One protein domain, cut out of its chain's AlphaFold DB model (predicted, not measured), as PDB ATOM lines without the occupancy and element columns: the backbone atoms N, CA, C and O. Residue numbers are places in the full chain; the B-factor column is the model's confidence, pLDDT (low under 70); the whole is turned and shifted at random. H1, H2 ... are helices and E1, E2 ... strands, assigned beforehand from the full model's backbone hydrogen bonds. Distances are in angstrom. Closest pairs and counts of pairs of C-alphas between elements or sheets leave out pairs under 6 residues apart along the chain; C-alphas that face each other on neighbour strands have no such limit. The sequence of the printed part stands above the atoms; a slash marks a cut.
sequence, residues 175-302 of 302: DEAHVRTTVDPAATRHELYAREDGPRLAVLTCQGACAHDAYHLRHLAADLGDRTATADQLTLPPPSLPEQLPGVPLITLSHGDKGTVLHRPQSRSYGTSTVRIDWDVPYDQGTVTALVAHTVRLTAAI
ATOM      1  N   ASP A 175      17.497 -38.243 -19.700       91.00
ATOM      2  CA  ASP A 175      18.935 -38.311 -19.998       91.00
ATOM      3  C   ASP A 175      19.238 -38.923 -21.377       91.00
ATOM      4  O   ASP A 175      20.276 -38.627 -21.967       91.00
ATOM      5  N   GLU A 176      18.331 -39.754 -21.895       93.69
ATOM      6  CA  GLU A 176      18.435 -40.384 -23.218       93.69
ATOM      7  C   GLU A 176      17.854 -39.493 -24.324       93.69
ATOM      8  O   GLU A 176      18.228 -39.611 -25.496       93.69
ATOM      9  N   ALA A 177      16.961 -38.573 -23.951       96.31
ATOM     10  CA  ALA A 177      16.357 -37.630 -24.868       96.31
ATOM     11  C   ALA A 177      17.380 -36.625 -25.405       96.31
ATOM     12  O   ALA A 177      18.288 -36.155 -24.713       96.31
ATOM     13  N   HIS A 178      17.200 -36.250 -26.667       97.62
ATOM     14  CA  HIS A 178      18.134 -35.398 -27.384       97.62
ATOM     15  C   HIS A 178      17.460 -34.096 -27.822       97.62
ATOM     16  O   HIS A 178      16.336 -34.085 -28.325       97.62
ATOM     17  N   VAL A 179      18.171 -32.982 -27.631       98.12
ATOM     18  CA  VAL A 179      17.704 -31.636 -27.975       98.12
ATOM     19  C   VAL A 179      18.763 -30.961 -28.832       98.12
ATOM     20  O   VAL A 179      19.858 -30.669 -28.348       98.12
ATOM     21  N   ARG A 180      18.433 -30.669 -30.092       97.94
ATOM     22  CA  ARG A 180      19.311 -29.888 -30.974       97.94
ATOM     23  C   ARG A 180      18.919 -28.428 -30.894       97.94
ATOM     24  O   ARG A 180      17.776 -28.087 -31.175       97.94
ATOM     25  N   THR A 181      19.862 -27.575 -30.506       98.06
ATOM     26  CA  THR A 181      19.623 -26.135 -30.371       98.06
ATOM     27  C   THR A 181      20.395 -25.367 -31.432       98.06
ATOM     28  O   THR A 181      21.613 -25.494 -31.536       98.06
ATOM     29  N   THR A 182      19.687 -24.540 -32.194       97.75
ATOM     30  CA  THR A 182      20.263 -23.572 -33.130       97.75
ATOM     31  C   THR A 182      19.921 -22.171 -32.647       97.75
ATOM     32  O   THR A 182      18.756 -21.869 -32.394       97.75
ATOM     33  N   VAL A 183      20.930 -21.312 -32.517       96.69
ATOM     34  CA  VAL A 183      20.753 -19.914 -32.113       96.69
ATOM     35  C   VAL A 183      20.959 -19.025 -33.335       96.69
ATOM     36  O   VAL A 183      22.025 -19.051 -33.946       96.69
ATOM     37  N   ASP A 184      19.936 -18.249 -33.679       93.94
ATOM     38  CA  ASP A 184      19.945 -17.217 -34.718       93.94
ATOM     39  C   ASP A 184      19.728 -15.843 -34.047       93.94
ATOM     40  O   ASP A 184      19.037 -15.774 -33.023       93.94
ATOM     41  N   PRO A 185      20.280 -14.736 -34.586       92.88
ATOM     42  CA  PRO A 185      19.942 -13.379 -34.149       92.88
ATOM     43  C   PRO A 185      18.446 -13.098 -33.919       92.88
ATOM     44  O   PRO A 185      18.110 -12.309 -33.037       92.88
ATOM     45  N   ALA A 186      17.548 -13.710 -34.696       93.31
ATOM     46  CA  ALA A 186      16.106 -13.485 -34.593       93.31
ATOM     47  C   ALA A 186      15.384 -14.436 -33.622       93.31
ATOM     48  O   ALA A 186      14.318 -14.088 -33.107       93.31
ATOM     49  N   ALA A 187      15.914 -15.643 -33.391       96.38
ATOM     50  CA  ALA A 187      15.246 -16.670 -32.593       96.38
ATOM     51  C   ALA A 187      16.197 -17.786 -32.136       96.38
ATOM     52  O   ALA A 187      17.187 -18.108 -32.789       96.38
ATOM     53  N   THR A 188      15.839 -18.458 -31.042       97.62
ATOM     54  CA  THR A 188      16.447 -19.741 -30.657       97.62
ATOM     55  C   THR A 188      15.511 -20.881 -31.029       97.62
ATOM     56  O   THR A 188      14.341 -20.873 -30.649       97.62
ATOM     57  N   ARG A 189      16.013 -21.870 -31.763       97.94
ATOM     58  CA  ARG A 189      15.251 -23.027 -32.230       97.94
ATOM     59  C   ARG A 189      15.727 -24.295 -31.533       97.94
ATOM     60  O   ARG A 189      16.924 -24.567 -31.528       97.94
ATOM     61  N   HIS A 190      14.795 -25.078 -31.000       98.44
ATOM     62  CA  HIS A 190      15.053 -26.376 -30.383       98.44
ATOM     63  C   HIS A 190      14.295 -27.470 -31.129       98.44
ATOM     64  O   HIS A 190      13.079 -27.390 -31.281       98.44
ATOM     65  N   GLU A 191      14.996 -28.501 -31.577       98.44
ATOM     66  CA  GLU A 191      14.395 -29.718 -32.120       98.44
ATOM     67  C   GLU A 191      14.453 -30.818 -31.062       98.44
ATOM     68  O   GLU A 191      15.517 -31.071 -30.491       98.44
ATOM     69  N   LEU A 192      13.309 -31.445 -30.793       98.50
ATOM     70  CA  LEU A 192      13.156 -32.446 -29.740       98.50
ATOM     71  C   LEU A 192      13.112 -33.856 -30.321       98.50
ATOM     72  O   LEU A 192      12.368 -34.112 -31.268       98.50
ATOM     73  N   TYR A 193      13.850 -34.772 -29.701       98.12
ATOM     74  CA  TYR A 193      13.918 -36.179 -30.080       98.12
ATOM     75  C   TYR A 193      13.904 -37.063 -28.830       98.12
ATOM     76  O   TYR A 193      14.585 -36.760 -27.851       98.12
ATOM     77  N   ALA A 194      13.189 -38.192 -28.871       95.88
ATOM     78  CA  ALA A 194      13.203 -39.168 -27.769       95.88
ATOM     79  C   ALA A 194      14.593 -39.801 -27.559       95.88
ATOM     80  O   ALA A 194      14.892 -40.281 -26.475       95.88
ATOM     81  N   ARG A 195      15.418 -39.819 -28.613       96.00
ATOM     82  CA  ARG A 195      16.798 -40.323 -28.667       96.00
ATOM     83  C   ARG A 195      17.511 -39.715 -29.876       96.00
ATOM     84  O   ARG A 195      16.835 -39.268 -30.799       96.00
ATOM     85  N   GLU A 196      18.840 -39.723 -29.898       93.94
ATOM     86  CA  GLU A 196      19.665 -39.014 -30.898       93.94
ATOM     87  C   GLU A 196      19.314 -39.317 -32.369       93.94
ATOM     88  O   GLU A 196      19.192 -38.388 -33.171       93.94
ATOM     89  N   ASP A 197      19.061 -40.586 -32.695       93.75
ATOM     90  CA  ASP A 197      18.700 -41.048 -34.048       93.75
ATOM     91  C   ASP A 197      17.188 -41.289 -34.228       93.75
ATOM     92  O   ASP A 197      16.742 -41.963 -35.158       93.75
ATOM     93  N   GLY A 198      16.373 -40.794 -33.295       95.19
ATOM     94  CA  GLY A 198      14.924 -40.950 -33.329       95.19
ATOM     95  C   GLY A 198      14.238 -40.026 -34.343       95.19
ATOM     96  O   GLY A 198      14.836 -39.064 -34.833       95.19
ATOM     97  N   PRO A 199      12.947 -40.265 -34.636       96.81
ATOM     98  CA  PRO A 199      12.139 -39.271 -35.326       96.81
ATOM     99  C   PRO A 199      12.043 -37.997 -34.477       96.81
ATOM    100  O   PRO A 199      12.041 -38.046 -33.242       96.81
ATOM    101  N   ARG A 200      11.955 -36.849 -35.152       97.75
ATOM    102  CA  ARG A 200      11.711 -35.570 -34.486       97.75
ATOM    103  C   ARG A 200      10.292 -35.565 -33.925       97.75
ATOM    104  O   ARG A 200       9.367 -36.036 -34.575       97.75
ATOM    105  N   LEU A 201      10.140 -35.051 -32.710       97.69
ATOM    106  CA  LEU A 201       8.866 -35.010 -31.992       97.69
ATOM    107  C   LEU A 201       8.217 -33.628 -32.064       97.69
ATOM    108  O   LEU A 201       7.000 -33.513 -32.179       97.69
ATOM    109  N   ALA A 202       9.025 -32.575 -31.969       98.19
ATOM    110  CA  ALA A 202       8.560 -31.197 -32.024       98.19
ATOM    111  C   ALA A 202       9.702 -30.242 -32.381       98.19
ATOM    112  O   ALA A 202      10.885 -30.556 -32.202       98.19
ATOM    113  N   VAL A 203       9.328 -29.047 -32.827       98.31
ATOM    114  CA  VAL A 203      10.217 -27.903 -33.013       98.31
ATOM    115  C   VAL A 203       9.694 -26.740 -32.182       98.31
ATOM    116  O   VAL A 203       8.570 -26.291 -32.382       98.31
ATOM    117  N   LEU A 204      10.520 -26.227 -31.274       98.19
ATOM    118  CA  LEU A 204      10.227 -25.033 -30.491       98.19
ATOM    119  C   LEU A 204      11.033 -23.865 -31.049       98.19
ATOM    120  O   LEU A 204      12.257 -23.932 -31.123       98.19
ATOM    121  N   THR A 205      10.361 -22.777 -31.403       97.81
ATOM    122  CA  THR A 205      10.990 -21.531 -31.850       97.81
ATOM    123  C   THR A 205      10.720 -20.443 -30.820       97.81
ATOM    124  O   THR A 205       9.598 -19.953 -30.702       97.81
ATOM    125  N   CYS A 206      11.753 -20.078 -30.066       96.81
ATOM    126  CA  CYS A 206      11.715 -19.061 -29.025       96.81
ATOM    127  C   CYS A 206      12.128 -17.704 -29.602       96.81
ATOM    128  O   CYS A 206      13.257 -17.533 -30.063       96.81
ATOM    129  N   GLN A 207      11.224 -16.735 -29.534       95.69
ATOM    130  CA  GLN A 207      11.480 -15.330 -29.834       95.69
ATOM    131  C   GLN A 207      11.679 -14.564 -28.521       95.69
ATOM    132  O   GLN A 207      10.897 -14.732 -27.582       95.69
ATOM    133  N   GLY A 208      12.705 -13.714 -28.458       91.88
ATOM    134  CA  GLY A 208      13.091 -13.002 -27.236       91.88
ATOM    135  C   GLY A 208      14.049 -13.808 -26.355       91.88
ATOM    136  O   GLY A 208      14.908 -14.529 -26.861       91.88
ATOM    137  N   ALA A 209      13.929 -13.672 -25.032       88.62
ATOM    138  CA  ALA A 209      14.803 -14.375 -24.093       88.62
ATOM    139  C   ALA A 209      14.365 -15.840 -23.960       88.62
ATOM    140  O   ALA A 209      13.356 -16.123 -23.317       88.62
ATOM    141  N   CYS A 210      15.097 -16.781 -24.565       91.69
ATOM    142  CA  CYS A 210      14.778 -18.198 -24.408       91.69
ATOM    143  C   CYS A 210      14.866 -18.598 -22.926       91.69
ATOM    144  O   CYS A 210      15.932 -18.518 -22.319       91.69
ATOM    145  N   ALA A 211      13.738 -19.015 -22.351       86.12
ATOM    146  CA  ALA A 211      13.642 -19.442 -20.957       86.12
ATOM    147  C   ALA A 211      13.765 -20.965 -20.783       86.12
ATOM    148  O   ALA A 211      13.478 -21.488 -19.710       86.12
ATOM    149  N   HIS A 212      14.141 -21.676 -21.846       91.44
ATOM    150  CA  HIS A 212      14.319 -23.117 -21.824       91.44
ATOM    151  C   HIS A 212      15.790 -23.465 -21.657       91.44
ATOM    152  O   HIS A 212      16.619 -23.101 -22.491       91.44
ATOM    153  N   ASP A 213      16.102 -24.231 -20.620       91.06
ATOM    154  CA  ASP A 213      17.348 -24.981 -20.581       91.06
ATOM    155  C   ASP A 213      17.182 -26.343 -21.278       91.06
ATOM    156  O   ASP A 213      16.076 -26.831 -21.540       91.06
ATOM    157  N   ALA A 214      18.315 -26.964 -21.606       92.81
ATOM    158  CA  ALA A 214      18.325 -28.276 -22.242       92.81
ATOM    159  C   ALA A 214      17.696 -29.360 -21.351       92.81
ATOM    160  O   ALA A 214      17.154 -30.328 -21.878       92.81
ATOM    161  N   TYR A 215      17.749 -29.202 -20.028       92.94
ATOM    162  CA  TYR A 215      17.246 -30.181 -19.072       92.94
ATOM    163  C   TYR A 215      15.714 -30.293 -19.147       92.94
ATOM    164  O   TYR A 215      15.182 -31.368 -19.421       92.94
ATOM    165  N   HIS A 216      14.993 -29.178 -19.042       94.19
ATOM    166  CA  HIS A 216      13.537 -29.138 -19.176       94.19
ATOM    167  C   HIS A 216      13.064 -29.624 -20.551       94.19
ATOM    168  O   HIS A 216      12.105 -30.393 -20.641       94.19
ATOM    169  N   LEU A 217      13.764 -29.234 -21.622       97.38
ATOM    170  CA  LEU A 217      13.431 -29.662 -22.985       97.38
ATOM    171  C   LEU A 217      13.615 -31.164 -23.200       97.38
ATOM    172  O   LEU A 217      12.826 -31.769 -23.923       97.38
ATOM    173  N   ARG A 218      14.620 -31.778 -22.570       96.88
ATOM    174  CA  ARG A 218      14.813 -33.231 -22.609       96.88
ATOM    175  C   ARG A 218      13.674 -33.980 -21.930       96.88
ATOM    176  O   ARG A 218      13.206 -34.978 -22.462       96.88
ATOM    177  N   HIS A 219      13.176 -33.482 -20.801       95.94
ATOM    178  CA  HIS A 219      12.029 -34.104 -20.140       95.94
ATOM    179  C   HIS A 219      10.731 -33.931 -20.928       95.94
ATOM    180  O   HIS A 219       9.963 -34.884 -21.012       95.94
ATOM    181  N   LEU A 220      10.523 -32.780 -21.581       97.50
ATOM    182  CA  LEU A 220       9.444 -32.641 -22.561       97.50
ATOM    183  C   LEU A 220       9.614 -33.655 -23.704       97.50
ATOM    184  O   LEU A 220       8.677 -34.372 -24.021       97.50
ATOM    185  N   ALA A 221      10.804 -33.764 -24.298       97.69
ATOM    186  CA  ALA A 221      11.072 -34.717 -25.375       97.69
ATOM    187  C   ALA A 221      10.819 -36.176 -24.952       97.69
ATOM    188  O   ALA A 221      10.241 -36.940 -25.721       97.69
ATOM    189  N   ALA A 222      11.197 -36.547 -23.729       95.88
ATOM    190  CA  ALA A 222      10.950 -37.874 -23.182       95.88
ATOM    191  C   ALA A 222       9.452 -38.137 -22.947       95.88
ATOM    192  O   ALA A 222       8.960 -39.173 -23.382       95.88
ATOM    193  N   ASP A 223       8.702 -37.186 -22.376       95.81
ATOM    194  CA  ASP A 223       7.244 -37.317 -22.217       95.81
ATOM    195  C   ASP A 223       6.524 -37.429 -23.573       95.81
ATOM    196  O   ASP A 223       5.568 -38.184 -23.723       95.81
ATOM    197  N   LEU A 224       6.995 -36.693 -24.586       96.00
ATOM    198  CA  LEU A 224       6.502 -36.802 -25.959       96.00
ATOM    199  C   LEU A 224       6.907 -38.140 -26.610       96.00
ATOM    200  O   LEU A 224       6.249 -38.578 -27.546       96.00
ATOM    201  N   GLY A 225       7.995 -38.777 -26.182       94.25
ATOM    202  CA  GLY A 225       8.408 -40.097 -26.669       94.25
ATOM    203  C   GLY A 225       7.608 -41.240 -26.043       94.25
ATOM    204  O   GLY A 225       7.301 -42.208 -26.730       94.25
ATOM    205  N   ASP A 226       7.237 -41.086 -24.770       90.56
ATOM    206  CA  ASP A 226       6.496 -42.057 -23.946       90.56
ATOM    207  C   ASP A 226       4.969 -41.928 -24.078       90.56
ATOM    208  O   ASP A 226       4.204 -42.526 -23.324       90.56
ATOM    209  N   ARG A 227       4.484 -41.113 -25.024       83.56
ATOM    210  CA  ARG A 227       3.044 -40.915 -25.210       83.56
ATOM    211  C   ARG A 227       2.353 -42.251 -25.496       83.56
ATOM    212  O   ARG A 227       2.537 -42.868 -26.546       83.56
ATOM    213  N   THR A 228       1.502 -42.682 -24.574       64.12
ATOM    214  CA  THR A 228       0.608 -43.815 -24.783       64.12
ATOM    215  C   THR A 228      -0.528 -43.369 -25.694       64.12
ATOM    216  O   THR A 228      -1.563 -42.871 -25.253       64.12
ATOM    217  N   ALA A 229      -0.333 -43.536 -27.002       53.69
ATOM    218  CA  ALA A 229      -1.425 -43.442 -27.958       53.69
ATOM    219  C   ALA A 229      -2.361 -44.638 -27.728       53.69
ATOM    220  O   ALA A 229      -2.190 -45.700 -28.329       53.69
ATOM    221  N   THR A 230      -3.328 -44.519 -26.816       51.84
ATOM    222  CA  THR A 230      -4.390 -45.524 -26.743       51.84
ATOM    223  C   THR A 230      -5.309 -45.336 -27.946       51.84
ATOM    224  O   THR A 230      -5.703 -44.219 -28.274       51.84
ATOM    225  N   ALA A 231      -5.648 -46.431 -28.634       45.19
ATOM    226  CA  ALA A 231      -6.501 -46.400 -29.826       45.19
ATOM    227  C   ALA A 231      -7.867 -45.719 -29.573       45.19
ATOM    228  O   ALA A 231      -8.433 -45.128 -30.490       45.19
ATOM    229  N   ASP A 232      -8.341 -45.726 -28.322       47.69
ATOM    230  CA  ASP A 232      -9.569 -45.056 -27.872       47.69
ATOM    231  C   ASP A 232      -9.465 -43.517 -27.786       47.69
ATOM    232  O   ASP A 232     -10.486 -42.842 -27.683       47.69
ATOM    233  N   GLN A 233      -8.266 -42.922 -27.857       51.25
ATOM    234  CA  GLN A 233      -8.102 -41.458 -27.871       51.25
ATOM    235  C   GLN A 233      -8.379 -40.829 -29.246       51.25
ATOM    236  O   GLN A 233      -8.621 -39.627 -29.323       51.25
ATOM    237  N   LEU A 234      -8.392 -41.618 -30.328       49.53
ATOM    238  CA  LEU A 234      -8.614 -41.127 -31.698       49.53
ATOM    239  C   LEU A 234     -10.078 -40.741 -31.988       49.53
ATOM    240  O   LEU A 234     -10.356 -40.132 -33.020       49.53
ATOM    241  N   THR A 235     -11.013 -41.090 -31.101       49.69
ATOM    242  CA  THR A 235     -12.454 -40.801 -31.223       49.69
ATOM    243  C   THR A 235     -12.961 -39.755 -30.231       49.69
ATOM    244  O   THR A 235     -14.128 -39.363 -30.302       49.69
ATOM    245  N   LEU A 236     -12.109 -39.277 -29.323       58.28
ATOM    246  CA  LEU A 236     -12.458 -38.214 -28.387       58.28
ATOM    247  C   LEU A 236     -12.379 -36.836 -29.071       58.28
ATOM    248  O   LEU A 236     -11.634 -36.664 -30.039       58.28
ATOM    249  N   PRO A 237     -13.149 -35.839 -28.594       61.66
ATOM    250  CA  PRO A 237     -12.983 -34.465 -29.049       61.66
ATOM    251  C   PRO A 237     -11.529 -34.007 -28.851       61.66
ATOM    252  O   PRO A 237     -10.853 -34.503 -27.944       61.66
ATOM    253  N   PRO A 238     -11.046 -33.059 -29.677       66.94
ATOM    254  CA  PRO A 238      -9.690 -32.551 -29.552       66.94
ATOM    255  C   PRO A 238      -9.449 -32.069 -28.117       66.94
ATOM    256  O   PRO A 238     -10.330 -31.427 -27.530       66.94
ATOM    257  N   PRO A 239      -8.281 -32.388 -27.538       74.38
ATOM    258  CA  PRO A 239      -7.996 -32.068 -26.150       74.38
ATOM    259  C   PRO A 239      -8.065 -30.550 -25.952       74.38
ATOM    260  O   PRO A 239      -7.479 -29.777 -26.717       74.38
ATOM    261  N   SER A 240      -8.790 -30.102 -24.926       86.06
ATOM    262  CA  SER A 240      -8.842 -28.684 -24.586       86.06
ATOM    263  C   SER A 240      -7.529 -28.276 -23.920       86.06
ATOM    264  O   SER A 240      -7.215 -28.685 -22.804       86.06
ATOM    265  N   LEU A 241      -6.744 -27.445 -24.611       92.19
ATOM    266  CA  LEU A 241      -5.591 -26.786 -24.007       92.19
ATOM    267  C   LEU A 241      -6.101 -25.620 -23.144       92.19
ATOM    268  O   LEU A 241      -6.699 -24.695 -23.703       92.19
ATOM    269  N   PRO A 242      -5.894 -25.626 -21.816       93.06
ATOM    270  CA  PRO A 242      -6.256 -24.479 -20.995       93.06
ATOM    271  C   PRO A 242      -5.395 -23.274 -21.379       93.06
ATOM    272  O   PRO A 242      -4.182 -23.407 -21.525       93.06
ATOM    273  N   GLU A 243      -6.008 -22.094 -21.501       95.56
ATOM    274  CA  GLU A 243      -5.277 -20.855 -21.803       95.56
ATOM    275  C   GLU A 243      -4.276 -20.503 -20.695       95.56
ATOM    276  O   GLU A 243      -3.181 -20.010 -20.956       95.56
ATOM    277  N   GLN A 244      -4.635 -20.793 -19.447       94.88
ATOM    278  CA  GLN A 244      -3.783 -20.596 -18.287       94.88
ATOM    279  C   GLN A 244      -3.987 -21.735 -17.292       94.88
ATOM    280  O   GLN A 244      -5.106 -22.200 -17.079       94.88
ATOM    281  N   LEU A 245      -2.897 -22.158 -16.655       94.56
ATOM    282  CA  LEU A 245      -2.928 -23.161 -15.598       94.56
ATOM    283  C   LEU A 245      -2.939 -22.480 -14.224       94.56
ATOM    284  O   LEU A 245      -2.073 -21.639 -13.954       94.56
ATOM    285  N   PRO A 246      -3.876 -22.838 -13.327       95.19
ATOM    286  CA  PRO A 246      -3.834 -22.406 -11.932       95.19
ATOM    287  C   PRO A 246      -2.482 -22.735 -11.291       95.19
ATOM    288  O   PRO A 246      -1.871 -23.744 -11.627       95.19
ATOM    289  N   GLY A 247      -1.971 -21.873 -10.412       93.75
ATOM    290  CA  GLY A 247      -0.668 -22.096  -9.766       93.75
ATOM    291  C   GLY A 247       0.562 -21.978 -10.683       93.75
ATOM    292  O   GLY A 247       1.687 -22.112 -10.207       93.75
ATOM    293  N   VAL A 248       0.383 -21.686 -11.975       94.12
ATOM    294  CA  VAL A 248       1.458 -21.479 -12.962       94.12
ATOM    295  C   VAL A 248       1.339 -20.045 -13.498       94.12
ATOM    296  O   VAL A 248       0.866 -19.814 -14.615       94.12
ATOM    297  N   PRO A 249       1.677 -19.029 -12.681       89.00
ATOM    298  CA  PRO A 249       1.535 -17.645 -13.102       89.00
ATOM    299  C   PRO A 249       2.514 -17.337 -14.242       89.00
ATOM    300  O   PRO A 249       3.585 -17.934 -14.340       89.00
ATOM    301  N   LEU A 250       2.180 -16.337 -15.064       89.50
ATOM    302  CA  LEU A 250       3.053 -15.810 -16.124       89.50
ATOM    303  C   LEU A 250       3.306 -16.770 -17.300       89.50
ATOM    304  O   LEU A 250       4.250 -16.563 -18.054       89.50
ATOM    305  N   ILE A 251       2.488 -17.801 -17.489       94.56
ATOM    306  CA  ILE A 251       2.509 -18.597 -18.716       94.56
ATOM    307  C   ILE A 251       1.090 -18.665 -19.259       94.56
ATOM    308  O   ILE A 251       0.187 -19.142 -18.571       94.56
ATOM    309  N   THR A 252       0.903 -18.190 -20.488       96.50
ATOM    310  CA  THR A 252      -0.329 -18.402 -21.248       96.50
ATOM    311  C   THR A 252      -0.068 -19.323 -22.429       96.50
ATOM    312  O   THR A 252       1.029 -19.366 -22.994       96.50
ATOM    313  N   LEU A 253      -1.087 -20.092 -22.771       96.88
ATOM    314  CA  LEU A 253      -1.072 -21.149 -23.760       96.88
ATOM    315  C   LEU A 253      -2.181 -20.881 -24.774       96.88
ATOM    316  O   LEU A 253      -3.282 -20.470 -24.431       96.88
ATOM    317  N   SER A 254      -1.905 -21.122 -26.045       96.38
ATOM    318  CA  SER A 254      -2.933 -21.115 -27.084       96.38
ATOM    319  C   SER A 254      -2.584 -22.137 -28.149       96.38
ATOM    320  O   SER A 254      -1.411 -22.384 -28.418       96.38
ATOM    321  N   HIS A 255      -3.595 -22.751 -28.747       95.31
ATOM    322  CA  HIS A 255      -3.419 -23.696 -29.840       95.31
ATOM    323  C   HIS A 255      -4.324 -23.297 -31.000       95.31
ATOM    324  O   HIS A 255      -5.483 -22.943 -30.790       95.31
ATOM    325  N   GLY A 256      -3.790 -23.350 -32.215       90.81
ATOM    326  CA  GLY A 256      -4.550 -23.133 -33.441       90.81
ATOM    327  C   GLY A 256      -3.876 -23.809 -34.629       90.81
ATOM    328  O   GLY A 256      -2.903 -24.540 -34.469       90.81
ATOM    329  N   ASP A 257      -4.341 -23.506 -35.841       86.88
ATOM    330  CA  ASP A 257      -3.899 -24.163 -37.087       86.88
ATOM    331  C   ASP A 257      -2.381 -24.117 -37.324       86.88
ATOM    332  O   ASP A 257      -1.817 -24.917 -38.067       86.88
ATOM    333  N   LYS A 258      -1.707 -23.143 -36.710       85.38
ATOM    334  CA  LYS A 258      -0.268 -22.904 -36.831       85.38
ATOM    335  C   LYS A 258       0.543 -23.510 -35.676       85.38
ATOM    336  O   LYS A 258       1.682 -23.101 -35.487       85.38
ATOM    337  N   GLY A 259      -0.026 -24.430 -34.902       93.38
ATOM    338  CA  GLY A 259       0.633 -25.066 -33.763       93.38
ATOM    339  C   GLY A 259       0.288 -24.415 -32.425       93.38
ATOM    340  O   GLY A 259      -0.686 -23.668 -32.296       93.38
ATOM    341  N   THR A 260       1.088 -24.727 -31.408       97.19
ATOM    342  CA  THR A 260       0.882 -24.225 -30.045       97.19
ATOM    343  C   THR A 260       1.781 -23.028 -29.774       97.19
ATOM    344  O   THR A 260       2.943 -23.010 -30.166       97.19
ATOM    345  N   VAL A 261       1.262 -22.021 -29.081       97.25
ATOM    346  CA  VAL A 261       2.019 -20.853 -28.641       97.25
ATOM    347  C   VAL A 261       2.012 -20.799 -27.122       97.25
ATOM    348  O   VAL A 261       0.954 -20.829 -26.496       97.25
ATOM    349  N   LEU A 262       3.206 -20.691 -26.547       96.94
ATOM    350  CA  LEU A 262       3.435 -20.382 -25.146       96.94
ATOM    351  C   LEU A 262       3.957 -18.950 -25.063       96.94
ATOM    352  O   LEU A 262       4.996 -18.621 -25.640       96.94
ATOM    353  N   HIS A 263       3.239 -18.092 -24.347       95.62
ATOM    354  CA  HIS A 263       3.672 -16.728 -24.084       95.62
ATOM    355  C   HIS A 263       4.029 -16.558 -22.611       95.62
ATOM    356  O   HIS A 263       3.299 -16.980 -21.714       95.62
ATOM    357  N   ARG A 264       5.173 -15.919 -22.376       92.62
ATOM    358  CA  ARG A 264       5.677 -15.590 -21.049       92.62
ATOM    359  C   ARG A 264       6.027 -14.101 -21.009       92.62
ATOM    360  O   ARG A 264       6.923 -13.676 -21.748       92.62
ATOM    361  N   PRO A 265       5.362 -13.297 -20.163       90.44
ATOM    362  CA  PRO A 265       5.735 -11.911 -19.961       90.44
ATOM    363  C   PRO A 265       7.066 -11.825 -19.204       90.44
ATOM    364  O   PRO A 265       7.543 -12.795 -18.605       90.44
ATOM    365  N   GLN A 266       7.660 -10.635 -19.208       87.12
ATOM    366  CA  GLN A 266       8.867 -10.356 -18.443       87.12
ATOM    367  C   GLN A 266       8.687 -10.709 -16.956       87.12
ATOM    368  O   GLN A 266       7.686 -10.372 -16.324       87.12
ATOM    369  N   SER A 267       9.700 -11.359 -16.392       83.06
ATOM    370  CA  SER A 267       9.810 -11.710 -14.975       83.06
ATOM    371  C   SER A 267      11.141 -11.203 -14.412       83.06
ATOM    372  O   SER A 267      11.967 -10.664 -15.147       83.06
ATOM    373  N   ARG A 268      11.379 -11.372 -13.104       81.69
ATOM    374  CA  ARG A 268      12.653 -10.957 -12.483       81.69
ATOM    375  C   ARG A 268      13.867 -11.669 -13.084       81.69
ATOM    376  O   ARG A 268      14.918 -11.053 -13.202       81.69
ATOM    377  N   SER A 269      13.703 -12.937 -13.456       79.12
ATOM    378  CA  SER A 269      14.805 -13.805 -13.885       79.12
ATOM    379  C   SER A 269      14.899 -13.952 -15.408       79.12
ATOM    380  O   SER A 269      15.931 -14.379 -15.912       79.12
ATOM    381  N   TYR A 270      13.847 -13.591 -16.153       82.12
ATOM    382  CA  TYR A 270      13.765 -13.808 -17.603       82.12
ATOM    383  C   TYR A 270      13.030 -12.664 -18.305       82.12
ATOM    384  O   TYR A 270      12.012 -12.178 -17.806       82.12
ATOM    385  N   GLY A 271      13.523 -12.266 -19.483       88.75
ATOM    386  CA  GLY A 271      12.831 -11.331 -20.374       88.75
ATOM    387  C   GLY A 271      11.542 -11.920 -20.959       88.75
ATOM    388  O   GLY A 271      11.259 -13.104 -20.795       88.75
ATOM    389  N   THR A 272      10.761 -11.092 -21.656       92.69
ATOM    390  CA  THR A 272       9.583 -11.565 -22.401       92.69
ATOM    391  C   THR A 272      10.000 -12.597 -23.447       92.69
ATOM    392  O   THR A 272      10.996 -12.406 -24.154       92.69
ATOM    393  N   SER A 273       9.217 -13.667 -23.567       93.69
ATOM    394  CA  SER A 273       9.444 -14.707 -24.564       93.69
ATOM    395  C   SER A 273       8.138 -15.205 -25.161       93.69
ATOM    396  O   SER A 273       7.173 -15.456 -24.435       93.69
ATOM    397  N   THR A 274       8.138 -15.419 -26.471       96.44
ATOM    398  CA  THR A 274       7.064 -16.128 -27.171       96.44
ATOM    399  C   THR A 274       7.657 -17.364 -27.817       96.44
ATOM    400  O   THR A 274       8.637 -17.280 -28.555       96.44
ATOM    401  N   VAL A 275       7.074 -18.515 -27.524       97.06
ATOM    402  CA  VAL A 275       7.553 -19.817 -27.970       97.06
ATOM    403  C   VAL A 275       6.475 -20.414 -28.848       97.06
ATOM    404  O   VAL A 275       5.371 -20.693 -28.387       97.06
ATOM    405  N   ARG A 276       6.798 -20.615 -30.118       97.44
ATOM    406  CA  ARG A 276       5.955 -21.372 -31.037       97.44
ATOM    407  C   ARG A 276       6.407 -22.826 -31.045       97.44
ATOM    408  O   ARG A 276       7.603 -23.076 -31.155       97.44
ATOM    409  N   ILE A 277       5.465 -23.752 -30.956       97.88
ATOM    410  CA  ILE A 277       5.700 -25.190 -30.966       97.88
ATOM    411  C   ILE A 277       4.971 -25.791 -32.163       97.88
ATOM    412  O   ILE A 277       3.739 -25.784 -32.221       97.88
ATOM    413  N   ASP A 278       5.749 -26.303 -33.108       97.56
ATOM    414  CA  ASP A 278       5.259 -27.088 -34.235       97.56
ATOM    415  C   ASP A 278       5.457 -28.581 -33.894       97.56
ATOM    416  O   ASP A 278       6.558 -29.002 -33.528       97.56
ATOM    417  N   TRP A 279       4.378 -29.367 -33.947       96.31
ATOM    418  CA  TRP A 279       4.354 -30.771 -33.518       96.31
ATOM    419  C   TRP A 279       4.525 -31.714 -34.713       96.31
ATOM    420  O   TRP A 279       3.758 -31.636 -35.667       96.31
ATOM    421  N   ASP A 280       5.472 -32.652 -34.624       96.44
ATOM    422  CA  ASP A 280       5.667 -33.723 -35.626       96.44
ATOM    423  C   ASP A 280       4.931 -35.021 -35.232       96.44
ATOM    424  O   ASP A 280       5.091 -36.089 -35.819       96.44
ATOM    425  N   VAL A 281       4.120 -34.912 -34.192       93.50
ATOM    426  CA  VAL A 281       3.437 -35.967 -33.454       93.50
ATOM    427  C   VAL A 281       1.969 -35.569 -33.324       93.50
ATOM    428  O   VAL A 281       1.686 -34.365 -33.291       93.50
ATOM    429  N   PRO A 282       1.025 -36.527 -33.261       92.25
ATOM    430  CA  PRO A 282      -0.393 -36.201 -33.156       92.25
ATOM    431  C   PRO A 282      -0.664 -35.285 -31.964       92.25
ATOM    432  O   PRO A 282      -0.187 -35.554 -30.867       92.25
ATOM    433  N   TYR A 283      -1.426 -34.210 -32.170       91.25
ATOM    434  CA  TYR A 283      -1.813 -33.305 -31.088       91.25
ATOM    435  C   TYR A 283      -2.999 -33.886 -30.303       91.25
ATOM    436  O   TYR A 283      -4.151 -33.493 -30.477       91.25
ATOM    437  N   ASP A 284      -2.694 -34.885 -29.482       89.75
ATOM    438  CA  ASP A 284      -3.624 -35.655 -28.655       89.75
ATOM    439  C   ASP A 284      -3.522 -35.300 -27.158       89.75
ATOM    440  O   ASP A 284      -2.772 -34.409 -26.740       89.75
ATOM    441  N   GLN A 285      -4.299 -35.998 -26.323       88.25
ATOM    442  CA  GLN A 285      -4.313 -35.781 -24.877       88.25
ATOM    443  C   GLN A 285      -2.932 -36.007 -24.244       88.25
ATOM    444  O   GLN A 285      -2.550 -35.260 -23.342       88.25
ATOM    445  N   GLY A 286      -2.157 -36.987 -24.721       90.62
ATOM    446  CA  GLY A 286      -0.786 -37.223 -24.256       90.62
ATOM    447  C   GLY A 286       0.128 -36.027 -24.533       90.62
ATOM    448  O   GLY A 286       0.869 -35.584 -23.657       90.62
ATOM    449  N   THR A 287       0.001 -35.429 -25.717       93.44
ATOM    450  CA  THR A 287       0.745 -34.227 -26.124       93.44
ATOM    451  C   THR A 287       0.411 -33.019 -25.267       93.44
ATOM    452  O   THR A 287       1.313 -32.317 -24.807       93.44
ATOM    453  N   VAL A 288      -0.879 -32.795 -25.008       93.50
ATOM    454  CA  VAL A 288      -1.312 -31.712 -24.121       93.50
ATOM    455  C   VAL A 288      -0.809 -31.956 -22.701       93.50
ATOM    456  O   VAL A 288      -0.258 -31.047 -22.092       93.50
ATOM    457  N   THR A 289      -0.892 -33.189 -22.198       93.31
ATOM    458  CA  THR A 289      -0.388 -33.545 -20.862       93.31
ATOM    459  C   THR A 289       1.116 -33.280 -20.733       93.31
ATOM    460  O   THR A 289       1.544 -32.658 -19.763       93.31
ATOM    461  N   ALA A 290       1.918 -33.684 -21.725       95.50
ATOM    462  CA  ALA A 290       3.360 -33.425 -21.764       95.50
ATOM    463  C   ALA A 290       3.679 -31.921 -21.797       95.50
ATOM    464  O   ALA A 290       4.569 -31.450 -21.085       95.50
ATOM    465  N   LEU A 291       2.925 -31.144 -22.581       96.31
ATOM    466  CA  LEU A 291       3.079 -29.692 -22.641       96.31
ATOM    467  C   LEU A 291       2.736 -29.015 -21.306       96.31
ATOM    468  O   LEU A 291       3.475 -28.144 -20.854       96.31
ATOM    469  N   VAL A 292       1.632 -29.404 -20.672       95.81
ATOM    470  CA  VAL A 292       1.197 -28.856 -19.380       95.81
ATOM    471  C   VAL A 292       2.178 -29.261 -18.268       95.81
ATOM    472  O   VAL A 292       2.523 -28.444 -17.417       95.81
ATOM    473  N   ALA A 293       2.725 -30.479 -18.299       96.44
ATOM    474  CA  ALA A 293       3.811 -30.872 -17.398       96.44
ATOM    475  C   ALA A 293       5.046 -29.974 -17.582       96.44
ATOM    476  O   ALA A 293       5.642 -29.504 -16.610       96.44
ATOM    477  N   HIS A 294       5.411 -29.685 -18.836       96.81
ATOM    478  CA  HIS A 294       6.528 -28.801 -19.166       96.81
ATOM    479  C   HIS A 294       6.332 -27.374 -18.641       96.81
ATOM    480  O   HIS A 294       7.262 -26.815 -18.065       96.81
ATOM    481  N   THR A 295       5.134 -26.789 -18.745       95.94
ATOM    482  CA  THR A 295       4.886 -25.438 -18.204       95.94
ATOM    483  C   THR A 295       5.009 -25.372 -16.681       95.94
ATOM    484  O   THR A 295       5.542 -24.390 -16.155       95.94
ATOM    485  N   VAL A 296       4.602 -26.423 -15.961       96.00
ATOM    486  CA  VAL A 296       4.822 -26.530 -14.509       96.00
ATOM    487  C   VAL A 296       6.319 -26.563 -14.197       96.00
ATOM    488  O   VAL A 296       6.779 -25.817 -13.334       96.00
ATOM    489  N   ARG A 297       7.115 -27.337 -14.943       94.50
ATOM    490  CA  ARG A 297       8.572 -27.388 -14.733       94.50
ATOM    491  C   ARG A 297       9.248 -26.036 -14.968       94.50
ATOM    492  O   ARG A 297      10.094 -25.632 -14.176       94.50
ATOM    493  N   LEU A 298       8.813 -25.290 -15.985       91.44
ATOM    494  CA  LEU A 298       9.351 -23.957 -16.276       91.44
ATOM    495  C   LEU A 298       9.085 -22.923 -15.176       91.44
ATOM    496  O   LEU A 298       9.851 -21.964 -15.057       91.44
ATOM    497  N   THR A 299       8.014 -23.077 -14.391       85.69
ATOM    498  CA  THR A 299       7.718 -22.141 -13.292       85.69
ATOM    499  C   THR A 299       8.471 -22.460 -12.011       85.69
ATOM    500  O   THR A 299       8.789 -21.536 -11.269       85.69
ATOM    501  N   ALA A 300       8.828 -23.723 -11.779       70.12
ATOM    502  CA  ALA A 300       9.620 -24.119 -10.618       70.12
ATOM    503  C   ALA A 300      11.088 -23.651 -10.664       70.12
ATOM    504  O   ALA A 300      11.754 -23.608  -9.634       70.12
ATOM    505  N   ALA A 301      11.594 -23.296 -11.847       56.12
ATOM    506  CA  ALA A 301      12.945 -22.770 -12.045       56.12
ATOM    507  C   ALA A 301      13.086 -21.256 -11.751       56.12
ATOM    508  O   ALA A 301      14.143 -20.677 -12.020       56.12
ATOM    509  N   ILE A 302      12.022 -20.595 -11.270       48.59
ATOM    510  CA  ILE A 302      11.946 -19.142 -11.011       48.59
ATOM    511  C   ILE A 302      12.059 -18.861  -9.513       48.59
ATOM    512  O   ILE A 302      12.836 -17.942  -9.164       48.59
TER     513      ILE A 302
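Overview. This is residues 175 to 302 of the 302 residues of an uncharacterized protein of Streptomyces chartreusis (UniProt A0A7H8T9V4). A twisted wall of six antiparallel strands has two helices, H1 and H3, side by side and running opposite ways over one face, with no named helix over the other. The short helix H2 lies away from this body at one end, on the long stretch between H1 and E4. The printed part has 128 residues, with three named helices and six named strands in the order E1 E2 E3 H1 H2 E4 E5 E6 H3, and its class is mixed, helices and strands. The sheet's order is E1 E2 E3 E6 E5 E4, antiparallel throughout. The whole is compact, with a radius of gyration of the C-alphas of 14.2 A and spans of 43 by 35 by 27 A.

Along the chain. Strand E1, residues 178 to 184, begins at C-alpha 178 (18.134, -35.398, -27.384) and is 19.7 A long. E2 is residues 187 to 193, 19.7 A, and E3 is residues 200 to 208, 23.7 A. Helix H1, residues 214 to 225, measures 16.1 A, and H2 is residues 231 to 235. E4 is residues 252 to 256, beginning at C-alpha 252 (-0.329, -18.402, -21.248). E5 is residues 259 to 264, 16.6 A, and E6 is residues 273 to 279, 19.1 A. H3, residues 285 to 300, is 23.1 A long and ends at C-alpha 300 (9.620, -24.119, -10.618).

Arrangement. E1 E2 E3 and E4 E5 E6 are two meanders, each strand the antiparallel neighbour of the one before. Within hydrogen-bond range are N 180 and O 191 of hairpin E1 and E2, 3.0 A, N 190 and O 204 of hairpin E2 and E3, 2.8 A, N 262 and O 275 of hairpin E5 and E6, 2.8 A, and N 254 and O 261 of hairpin E4 and E5, 2.9 A. E3 and E6 are antiparallel neighbours at 162 degrees, with N 205 and O 276 2.8 A apart. H1 is on the sheet at a height of 8.2 A, over E1 and E2 and slantwise to the strands, at 42 degrees to E2 on the local plane. H3 is on the same face, at a height of 10.2 A. It lies over E5 and only just over E4, with 3 C-alphas falling on E4. H1 and H3 touch at a shallow tilt of 17 degrees, opposite ways; their closest C-alphas, of Asp 223 and Ala 290, are 5.5 A apart. H2 is not on the sheet; it is close to H3 but not clearly touching, the closest C-alphas, of Gln 233 and Gln 285, being 7.5 A apart. In H1 and H3 every O i to N i+4 pair is within hydrogen-bond range; H2 has 0 of 1, and 0 of 2 O i to N i+3 pairs.

Size, cuts and confidence. The C-alphas farthest apart, of Ala 231 and Arg 268, are 43.9 A apart. The printed part has no cut, and its one long link is H2 to E4, residues 236 to 251. Mean pLDDT of the printed part is 89.5; residues 228 to 238 and 301 to 302 are under 70.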